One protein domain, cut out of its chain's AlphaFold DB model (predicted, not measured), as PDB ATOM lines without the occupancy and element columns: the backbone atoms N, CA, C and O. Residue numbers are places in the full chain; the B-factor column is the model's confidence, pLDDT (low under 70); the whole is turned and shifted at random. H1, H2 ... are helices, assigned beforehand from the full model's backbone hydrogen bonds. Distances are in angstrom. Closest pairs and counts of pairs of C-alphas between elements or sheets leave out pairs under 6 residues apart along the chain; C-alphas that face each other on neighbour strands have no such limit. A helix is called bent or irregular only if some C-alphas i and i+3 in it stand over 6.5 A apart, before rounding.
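Overview. This is residues 2 to 66 of the 66 residues of an uncharacterized protein of Planctomycetes bacterium (UniProt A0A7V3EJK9). Look for one long straight helix, H2, as the bar of an open, loosely built bracket: H1 crosses near its first residues, about perpendicular to it, and the short H3 makes a corner at its other end. From the end of H1 the unnamed residues 16 to 34 make a wide loop that leads back to the beginning of H2, and H1 and H3 stay apart at the two ends of the bar. The printed part has 65 residues with three named helices, in the order H1, H2, H3, and no named strand; the class is all helix. The whole is loose, with a radius of gyration of the C-alphas of 14.4 A, and spans 35 by 30 by 18 A.

Arrangement. Begin with H2, residues 35 to 54, the longest helix. Near its beginning, look for H1, residues 2 to 15: the two are close but not clearly touching, and their closest C-alphas, those of Leu 6 and Tyr 37, are 7.8 A apart. Their lines are about perpendicular, at 79 degrees. Now go to the other end of H2 and find H3, residues 58 to 65. H2 and H3 are also close but not clearly touching; their closest C-alphas, those of Val 53 and Leu 61, are 7.1 A apart. They run opposite ways at a steep tilt of 61 degrees. H1 and H3 are apart. In H1, H2 and H3, each O i to N i+4 pair of the backbone is within hydrogen-bond range.

Along the chain. Find C-alpha 35 at (34.440, 9.215, 5.349); from there H2 runs 28.8 A through 20 residues to C-alpha 54 at (16.301, 7.621, -16.952). Go back to C-alpha 2 at (18.541, 14.673, 6.764), where H1 begins; its 14 residues measure 20.4 A from first to last C-alpha. H3, 8 residues and 10.6 A from first to last C-alpha, ends at C-alpha 65, at (28.730, 7.205, -25.758). No helix is bent or irregular.

Size, cuts and confidence. The two C-alphas farthest apart are those of Ala 2 and Leu 66, at 37.9 A. The printed part has no cut and ends at Leu 66, the chain's last residue. The link from H1 to H2, 19 residues, is long, and the link from H2 to H3, 3 residues, is tight. Residues 45 to 51, which belong to H2, stand free, and so do residues 54 to 59. The mean pLDDT of the printed part is 86.5; look for values under 70 at residues 56, 58, 60 to 61, 64 and 66.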
ATOM      1  N   ALA A   2      17.170  15.105   7.083       84.56
ATOM      2  CA  ALA A   2      18.541  14.673   6.764       84.56
ATOM      3  C   ALA A   2      19.116  15.214   5.434       84.56
ATOM      4  O   ALA A   2      20.251  15.683   5.415       84.56
ATOM      5  N   CYS A   3      18.329  15.246   4.348       88.38
ATOM      6  CA  CYS A   3      18.793  15.755   3.047       88.38
ATOM      7  C   CYS A   3      19.195  17.237   3.093       88.38
ATOM      8  O   CYS A   3      20.223  17.611   2.537       88.38
ATOM      9  N   ARG A   4      18.427  18.077   3.803       94.06
ATOM     10  CA  ARG A   4      18.745  19.506   3.979       94.06
ATOM     11  C   ARG A   4      20.051  19.702   4.748       94.06
ATOM     12  O   ARG A   4      20.858  20.536   4.358       94.06
ATOM     13  N   LYS A   5      20.281  18.909   5.799       93.81
ATOM     14  CA  LYS A   5      21.528  18.953   6.579       93.81
ATOM     15  C   LYS A   5      22.735  18.552   5.728       93.81
ATOM     16  O   LYS A   5      23.755  19.236   5.749       93.81
ATOM     17  N   LEU A   6      22.602  17.476   4.950       93.19
ATOM     18  CA  LEU A   6      23.649  17.007   4.045       93.19
ATOM     19  C   LEU A   6      23.971  18.050   2.962       93.19
ATOM     20  O   LEU A   6      25.143  18.317   2.706       93.19
ATOM     21  N   LEU A   7      22.943  18.678   2.382       94.12
ATOM     22  CA  LEU A   7      23.081  19.743   1.387       94.12
ATOM     23  C   LEU A   7      23.791  20.978   1.958       94.12
ATOM     24  O   LEU A   7      24.750  21.456   1.356       94.12
ATOM     25  N   ALA A   8      23.368  21.462   3.129       95.06
ATOM     26  CA  ALA A   8      23.990  22.611   3.784       95.06
ATOM     27  C   ALA A   8      25.472  22.348   4.093       95.06
ATOM     28  O   ALA A   8      26.330  23.178   3.803       95.06
ATOM     29  N   HIS A   9      25.796  21.152   4.596       93.44
ATOM     30  CA  HIS A   9      27.182  20.750   4.825       93.44
ATOM     31  C   HIS A   9      27.998  20.713   3.520       93.44
ATOM     32  O   HIS A   9      29.137  21.179   3.485       93.44
ATOM     33  N   ALA A  10      27.413  20.198   2.432       92.75
ATOM     34  CA  ALA A  10      28.054  20.180   1.117       92.75
ATOM     35  C   ALA A  10      28.376  21.585   0.611       92.75
ATOM     36  O   ALA A  10      29.448  21.815   0.056       92.75
ATOM     37  N   PHE A  11      27.428  22.505   0.797       94.12
ATOM     38  CA  PHE A  11      27.541  23.885   0.357       94.12
ATOM     39  C   PHE A  11      28.711  24.580   1.051       94.12
ATOM     40  O   PHE A  11      29.616  25.051   0.370       94.12
ATOM     41  N   VAL A  12      28.772  24.510   2.385       94.44
ATOM     42  CA  VAL A  12      29.869  25.089   3.180       94.44
ATOM     43  C   VAL A  12      31.229  24.511   2.776       94.44
ATOM     44  O   VAL A  12      32.193  25.244   2.578       94.44
ATOM     45  N   LYS A  13      31.333  23.187   2.599       92.31
ATOM     46  CA  LYS A  13      32.591  22.556   2.154       92.31
ATOM     47  C   LYS A  13      32.949  22.906   0.712       92.31
ATOM     48  O   LYS A  13      34.118  22.830   0.335       92.31
ATOM     49  N   ARG A  14      31.959  23.242  -0.121       91.12
ATOM     50  CA  ARG A  14      32.196  23.649  -1.504       91.12
ATOM     51  C   ARG A  14      32.717  25.073  -1.592       91.12
ATOM     52  O   ARG A  14      33.654  25.259  -2.361       91.12
ATOM     53  N   THR A  15      32.139  25.996  -0.832       92.31
ATOM     54  CA  THR A  15      32.533  27.409  -0.800       92.31
ATOM     55  C   THR A  15      33.880  27.616  -0.114       92.31
ATOM     56  O   THR A  15      34.674  28.413  -0.584       92.31
ATOM     57  N   ALA A  16      34.184  26.850   0.934       91.81
ATOM     58  CA  ALA A  16      35.455  26.939   1.658       91.81
ATOM     59  C   ALA A  16      36.612  26.145   1.010       91.81
ATOM     60  O   ALA A  16      37.583  25.808   1.684       91.81
ATOM     61  N   CYS A  17      36.497  25.744  -0.261       91.38
ATOM     62  CA  CYS A  17      37.534  24.946  -0.915       91.38
ATOM     63  C   CYS A  17      38.704  25.851  -1.334       91.38
ATOM     64  O   CYS A  17      38.462  26.787  -2.087       91.38
ATOM     65  N   PRO A  18      39.949  25.570  -0.906       91.38
ATOM     66  CA  PRO A  18      41.099  26.426  -1.213       91.38
ATOM     67  C   PRO A  18      41.701  26.176  -2.607       91.38
ATOM     68  O   PRO A  18      42.619  26.879  -3.006       91.38
ATOM     69  N   LEU A  19      41.246  25.139  -3.317       90.12
ATOM     70  CA  LEU A  19      41.792  24.754  -4.618       90.12
ATOM     71  C   LEU A  19      41.113  25.547  -5.733       90.12
ATOM     72  O   LEU A  19      39.886  25.486  -5.854       90.12
ATOM     73  N   ASP A  20      41.921  26.195  -6.570       89.56
ATOM     74  CA  ASP A  20      41.482  26.929  -7.754       89.56
ATOM     75  C   ASP A  20      42.377  26.579  -8.968       89.56
ATOM     76  O   ASP A  20      43.582  26.834  -8.915       89.56
ATOM     77  N   PRO A  21      41.850  25.933 -10.030       88.19
ATOM     78  CA  PRO A  21      40.463  25.508 -10.189       88.19
ATOM     79  C   PRO A  21      40.124  24.316  -9.292       88.19
ATOM     80  O   PRO A  21      40.906  23.377  -9.116       88.19
ATOM     81  N   LYS A  22      38.906  24.315  -8.750       87.12
ATOM     82  CA  LYS A  22      38.436  23.228  -7.892       87.12
ATOM     83  C   LYS A  22      38.344  21.905  -8.672       87.12
ATOM     84  O   LYS A  22      37.472  21.780  -9.538       87.12
ATOM     85  N   PRO A  23      39.125  20.865  -8.316       90.12
ATOM     86  CA  PRO A  23      39.031  19.579  -8.986       90.12
ATOM     87  C   PRO A  23      37.748  18.839  -8.591       90.12
ATOM     88  O   PRO A  23      37.114  19.097  -7.559       90.12
ATOM     89  N   MET A  24      37.387  17.831  -9.384       88.75
ATOM     90  CA  MET A  24      36.326  16.895  -9.017       88.75
ATOM     91  C   MET A  24      36.663  16.220  -7.683       88.75
ATOM     92  O   MET A  24      37.747  15.669  -7.514       88.75
ATOM     93  N   CYS A  25      35.702  16.156  -6.756       87.25
ATOM     94  CA  CYS A  25      35.908  15.561  -5.428       87.25
ATOM     95  C   CYS A  25      36.435  14.108  -5.455       87.25
ATOM     96  O   CYS A  25      36.980  13.646  -4.455       87.25
ATOM     97  N   LYS A  26      36.257  13.373  -6.566       87.00
ATOM     98  CA  LYS A  26      36.816  12.025  -6.779       87.00
ATOM     99  C   LYS A  26      38.340  12.044  -6.963       87.00
ATOM    100  O   LYS A  26      38.986  11.141  -6.453       87.00
ATOM    101  N   HIS A  27      38.875  13.063  -7.634       89.00
ATOM    102  CA  HIS A  27      40.295  13.227  -7.978       89.00
ATOM    103  C   HIS A  27      40.965  14.345  -7.162       89.00
ATOM    104  O   HIS A  27      41.999  14.876  -7.546       89.00
ATOM    105  N   CYS A  28      40.347  14.753  -6.053       89.94
ATOM    106  CA  CYS A  28      40.877  15.809  -5.202       89.94
ATOM    107  C   CYS A  28      42.109  15.293  -4.437       89.94
ATOM    108  O   CYS A  28      41.984  14.246  -3.797       89.94
ATOM    109  N   PRO A  29      43.244  16.017  -4.443       88.50
ATOM    110  CA  PRO A  29      44.476  15.570  -3.786       88.50
ATOM    111  C   PRO A  29      44.318  15.468  -2.263       88.50
ATOM    112  O   PRO A  29      44.860  14.563  -1.639       88.50
ATOM    113  N   GLN A  30      43.510  16.351  -1.667       87.50
ATOM    114  CA  GLN A  30      43.174  16.324  -0.245       87.50
ATOM    115  C   GLN A  30      41.655  16.358  -0.057       87.50
ATOM    116  O   GLN A  30      40.973  17.289  -0.483       87.50
ATOM    117  N   HIS A  31      41.091  15.335   0.582       88.38
ATOM    118  CA  HIS A  31      39.646  15.242   0.773       88.38
ATOM    119  C   HIS A  31      39.180  15.979   2.035       88.38
ATOM    120  O   HIS A  31      39.553  15.618   3.144       88.38
ATOM    121  N   CYS A  32      38.285  16.960   1.872       89.31
ATOM    122  CA  CYS A  32      37.733  17.758   2.976       89.31
ATOM    123  C   CYS A  32      36.529  17.115   3.702       89.31
ATOM    124  O   CYS A  32      36.083  17.623   4.734       89.31
ATOM    125  N   TYR A  33      35.968  16.027   3.158       89.00
ATOM    126  CA  TYR A  33      34.850  15.297   3.760       89.00
ATOM    127  C   TYR A  33      35.335  14.163   4.658       89.00
ATOM    128  O   TYR A  33      36.124  13.325   4.227       89.00
ATOM    129  N   ALA A  34      34.735  14.054   5.844       90.94
ATOM    130  CA  ALA A  34      34.829  12.843   6.650       90.94
ATOM    131  C   ALA A  34      34.265  11.627   5.879       90.94
ATOM    132  O   ALA A  34      33.330  11.782   5.076       90.94
ATOM    133  N   PRO A  35      34.785  10.410   6.124       91.25
ATOM    134  CA  PRO A  35      34.440   9.215   5.349       91.25
ATOM    135  C   PRO A  35      32.931   8.923   5.324       91.25
ATOM    136  O   PRO A  35      32.390   8.610   4.263       91.25
ATOM    137  N   ALA A  36      32.229   9.133   6.445       91.81
ATOM    138  CA  ALA A  36      30.778   8.958   6.539       91.81
ATOM    139  C   ALA A  36      29.998   9.913   5.613       91.81
ATOM    140  O   ALA A  36      29.151   9.480   4.831       91.81
ATOM    141  N   TYR A  37      30.326  11.211   5.631       91.62
ATOM    142  CA  TYR A  37      29.699  12.198   4.742       91.62
ATOM    143  C   TYR A  37      30.019  11.923   3.273       91.62
ATOM    144  O   TYR A  37      29.162  12.081   2.403       91.62
ATOM    145  N   ARG A  38      31.235  11.453   2.981       91.19
ATOM    146  CA  ARG A  38      31.617  11.069   1.621       91.19
ATOM    147  C   ARG A  38      30.804   9.877   1.113       91.19
ATOM    148  O   ARG A  38      30.428   9.874  -0.057       91.19
ATOM    149  N   ALA A  39      30.527   8.884   1.957       93.00
ATOM    150  CA  ALA A  39      29.677   7.750   1.595       93.00
ATOM    151  C   ALA A  39      28.243   8.203   1.276       93.00
ATOM    152  O   ALA A  39      27.700   7.833   0.233       93.00
ATOM    153  N   GLN A  40      27.677   9.089   2.103       94.00
ATOM    154  CA  GLN A  40      26.354   9.679   1.862       94.00
ATOM    155  C   GLN A  40      26.311  10.455   0.539       94.00
ATOM    156  O   GLN A  40      25.403  10.254  -0.266       94.00
ATOM    157  N   MET A  41      27.330  11.270   0.250       92.62
ATOM    158  CA  MET A  41      27.422  11.988  -1.026       92.62
ATOM    159  C   MET A  41      27.495  11.050  -2.231       92.62
ATOM    160  O   MET A  41      26.849  11.309  -3.243       92.62
ATOM    161  N   ARG A  42      28.234   9.935  -2.142       92.12
ATOM    162  CA  ARG A  42      28.270   8.936  -3.224       92.12
ATOM    163  C   ARG A  42      26.900   8.307  -3.464       92.12
ATOM    164  O   ARG A  42      26.530   8.122  -4.619       92.12
ATOM    165  N   ALA A  43      26.149   8.003  -2.404       93.62
ATOM    166  CA  ALA A  43      24.796   7.464  -2.530       93.62
ATOM    167  C   ALA A  43      23.859   8.457  -3.238       93.62
ATOM    168  O   ALA A  43      23.166   8.079  -4.183       93.62
ATOM    169  N   VAL A  44      23.911   9.739  -2.852       93.25
ATOM    170  CA  VAL A  44      23.128  10.812  -3.487       93.25
ATOM    171  C   VAL A  44      23.507  10.991  -4.958       93.25
ATOM    172  O   VAL A  44      22.620  11.042  -5.812       93.25
ATOM    173  N   MET A  45      24.804  11.040  -5.281       91.31
ATOM    174  CA  MET A  45      25.267  11.160  -6.669       91.31
ATOM    175  C   MET A  45      24.839   9.958  -7.519       91.31
ATOM    176  O   MET A  45      24.382  10.149  -8.640       91.31
ATOM    177  N   ARG A  46      24.917   8.730  -6.986       91.88
ATOM    178  CA  ARG A  46      24.478   7.516  -7.693       91.88
ATOM    179  C   ARG A  46      22.976   7.529  -7.974       91.88
ATOM    180  O   ARG A  46      22.565   7.215  -9.087       91.88
ATOM    181  N   TYR A  47      22.168   7.906  -6.983       92.38
ATOM    182  CA  TYR A  47      20.720   8.041  -7.152       92.38
ATOM    183  C   TYR A  47      20.377   9.096  -8.214       92.38
ATOM    184  O   TYR A  47      19.604   8.823  -9.133       92.38
ATOM    185  N   SER A  48      21.004  10.270  -8.120       89.69
ATOM    186  CA  SER A  48      20.751  11.398  -9.024       89.69
ATOM    187  C   SER A  48      21.203  11.096 -10.454       89.69
ATOM    188  O   SER A  48      20.455  11.354 -11.389       89.69
ATOM    189  N   GLY A  49      22.380  10.485 -10.626       86.94
ATOM    190  CA  GLY A  49      22.908  10.106 -11.937       86.94
ATOM    191  C   GLY A  49      22.028   9.079 -12.646       86.94
ATOM    192  O   GLY A  49      21.682   9.267 -13.808       86.94
ATOM    193  N   ARG A  50      21.569   8.042 -11.929       87.50
ATOM    194  CA  ARG A  50      20.636   7.056 -12.499       87.50
ATOM    195  C   ARG A  50      19.326   7.709 -12.936       87.50
ATOM    196  O   ARG A  50      18.805   7.382 -13.993       87.50
ATOM    197  N   ARG A  51      18.801   8.647 -12.145       87.75
ATOM    198  CA  ARG A  51      17.564   9.361 -12.479       87.75
ATOM    199  C   ARG A  51      17.735  10.310 -13.663       87.75
ATOM    200  O   ARG A  51      16.824  10.401 -14.473       87.75
ATOM    201  N   LEU A  52      18.884  10.979 -13.772       85.00
ATOM    202  CA  LEU A  52      19.206  11.847 -14.904       85.00
ATOM    203  C   LEU A  52      19.203  11.047 -16.214       85.00
ATOM    204  O   LEU A  52      18.524  11.437 -17.158       85.00
ATOM    205  N   VAL A  53      19.868   9.889 -16.229       82.31
ATOM    206  CA  VAL A  53      19.875   8.973 -17.382       82.31
ATOM    207  C   VAL A  53      18.464   8.496 -17.737       82.31
ATOM    208  O   VAL A  53      18.071   8.531 -18.898       82.31
ATOM    209  N   LEU A  54      17.669   8.105 -16.738       81.94
ATOM    210  CA  LEU A  54      16.301   7.621 -16.952       81.94
ATOM    211  C   LEU A  54      15.291   8.737 -17.271       81.94
ATOM    212  O   LEU A  54      14.148   8.434 -17.593       81.94
ATOM    213  N   SER A  55      15.673  10.015 -17.189       80.25
ATOM    214  CA  SER A  55      14.760  11.142 -17.432       80.25
ATOM    215  C   SER A  55      14.497  11.439 -18.916       80.25
ATOM    216  O   SER A  55      13.813  12.408 -19.230       80.25
ATOM    217  N   GLY A  56      15.011  10.611 -19.833       67.69
ATOM    218  CA  GLY A  56      14.642  10.646 -21.255       67.69
ATOM    219  C   GLY A  56      15.365  11.702 -22.096       67.69
ATOM    220  O   GLY A  56      15.058  11.859 -23.273       67.69
ATOM    221  N   ARG A  57      16.356  12.405 -21.535       72.06
ATOM    222  CA  ARG A  57      17.274  13.269 -22.296       72.06
ATOM    223  C   ARG A  57      18.327  12.406 -22.998       72.06
ATOM    224  O   ARG A  57      19.460  12.297 -22.527       72.06
ATOM    225  N   LEU A  58      17.932  11.764 -24.097       67.94
ATOM    226  CA  LEU A  58      18.796  10.891 -24.900       67.94
ATOM    227  C   LEU A  58      20.043  11.618 -25.436       67.94
ATOM    228  O   LEU A  58      21.080  10.980 -25.584       67.94
ATOM    229  N   ASP A  59      19.996  12.943 -25.616       71.25
ATOM    230  CA  ASP A  59      21.163  13.769 -25.962       71.25
ATOM    231  C   ASP A  59      22.341  13.589 -24.992       71.25
ATOM    232  O   ASP A  59      23.494  13.530 -25.415       71.25
ATOM    233  N   TYR A  60      22.071  13.444 -23.688       68.94
ATOM    234  CA  TYR A  60      23.131  13.201 -22.705       68.94
ATOM    235  C   TYR A  60      23.737  11.808 -22.833       68.94
ATOM    236  O   TYR A  60      24.909  11.641 -22.521       68.94
ATOM    237  N   LEU A  61      22.953  10.814 -23.253       67.44
ATOM    238  CA  LEU A  61      23.464   9.469 -23.500       67.44
ATOM    239  C   LEU A  61      24.314   9.432 -24.766       67.44
ATOM    240  O   LEU A  61      25.375   8.820 -24.742       67.44
ATOM    241  N   LEU A  62      23.885  10.129 -25.823       70.31
ATOM    242  CA  LEU A  62      24.647  10.266 -27.062       70.31
ATOM    243  C   LEU A  62      25.995  10.945 -26.806       70.31
ATOM    244  O   LEU A  62      27.009  10.360 -27.140       70.31
ATOM    245  N   HIS A  63      26.030  12.086 -26.111       71.75
ATOM    246  CA  HIS A  63      27.285  12.776 -25.765       71.75
ATOM    247  C   HIS A  63      28.219  11.966 -24.842       71.75
ATOM    248  O   HIS A  63      29.397  12.283 -24.714       71.75
ATOM    249  N   LEU A  64      27.696  10.966 -24.123       65.69
ATOM    250  CA  LEU A  64      28.493  10.127 -23.221       65.69
ATOM    251  C   LEU A  64      29.020   8.850 -23.899       65.69
ATOM    252  O   LEU A  64      29.940   8.231 -23.365       65.69
ATOM    253  N   LEU A  65      28.409   8.431 -25.013       70.31
ATOM    254  CA  LEU A  65      28.730   7.205 -25.758       70.31
ATOM    255  C   LEU A  65      29.418   7.465 -27.105       70.31
ATOM    256  O   LEU A  65      30.128   6.575 -27.574       70.31
ATOM    257  N   LEU A  66      29.185   8.628 -27.718       59.97
ATOM    258  CA  LEU A  66      29.741   9.075 -28.997       59.97
ATOM    259  C   LEU A  66      30.686  10.256 -28.765       59.97
ATOM    260  O   LEU A  66      31.815  10.197 -29.296       59.97
TER     261      LEU A  66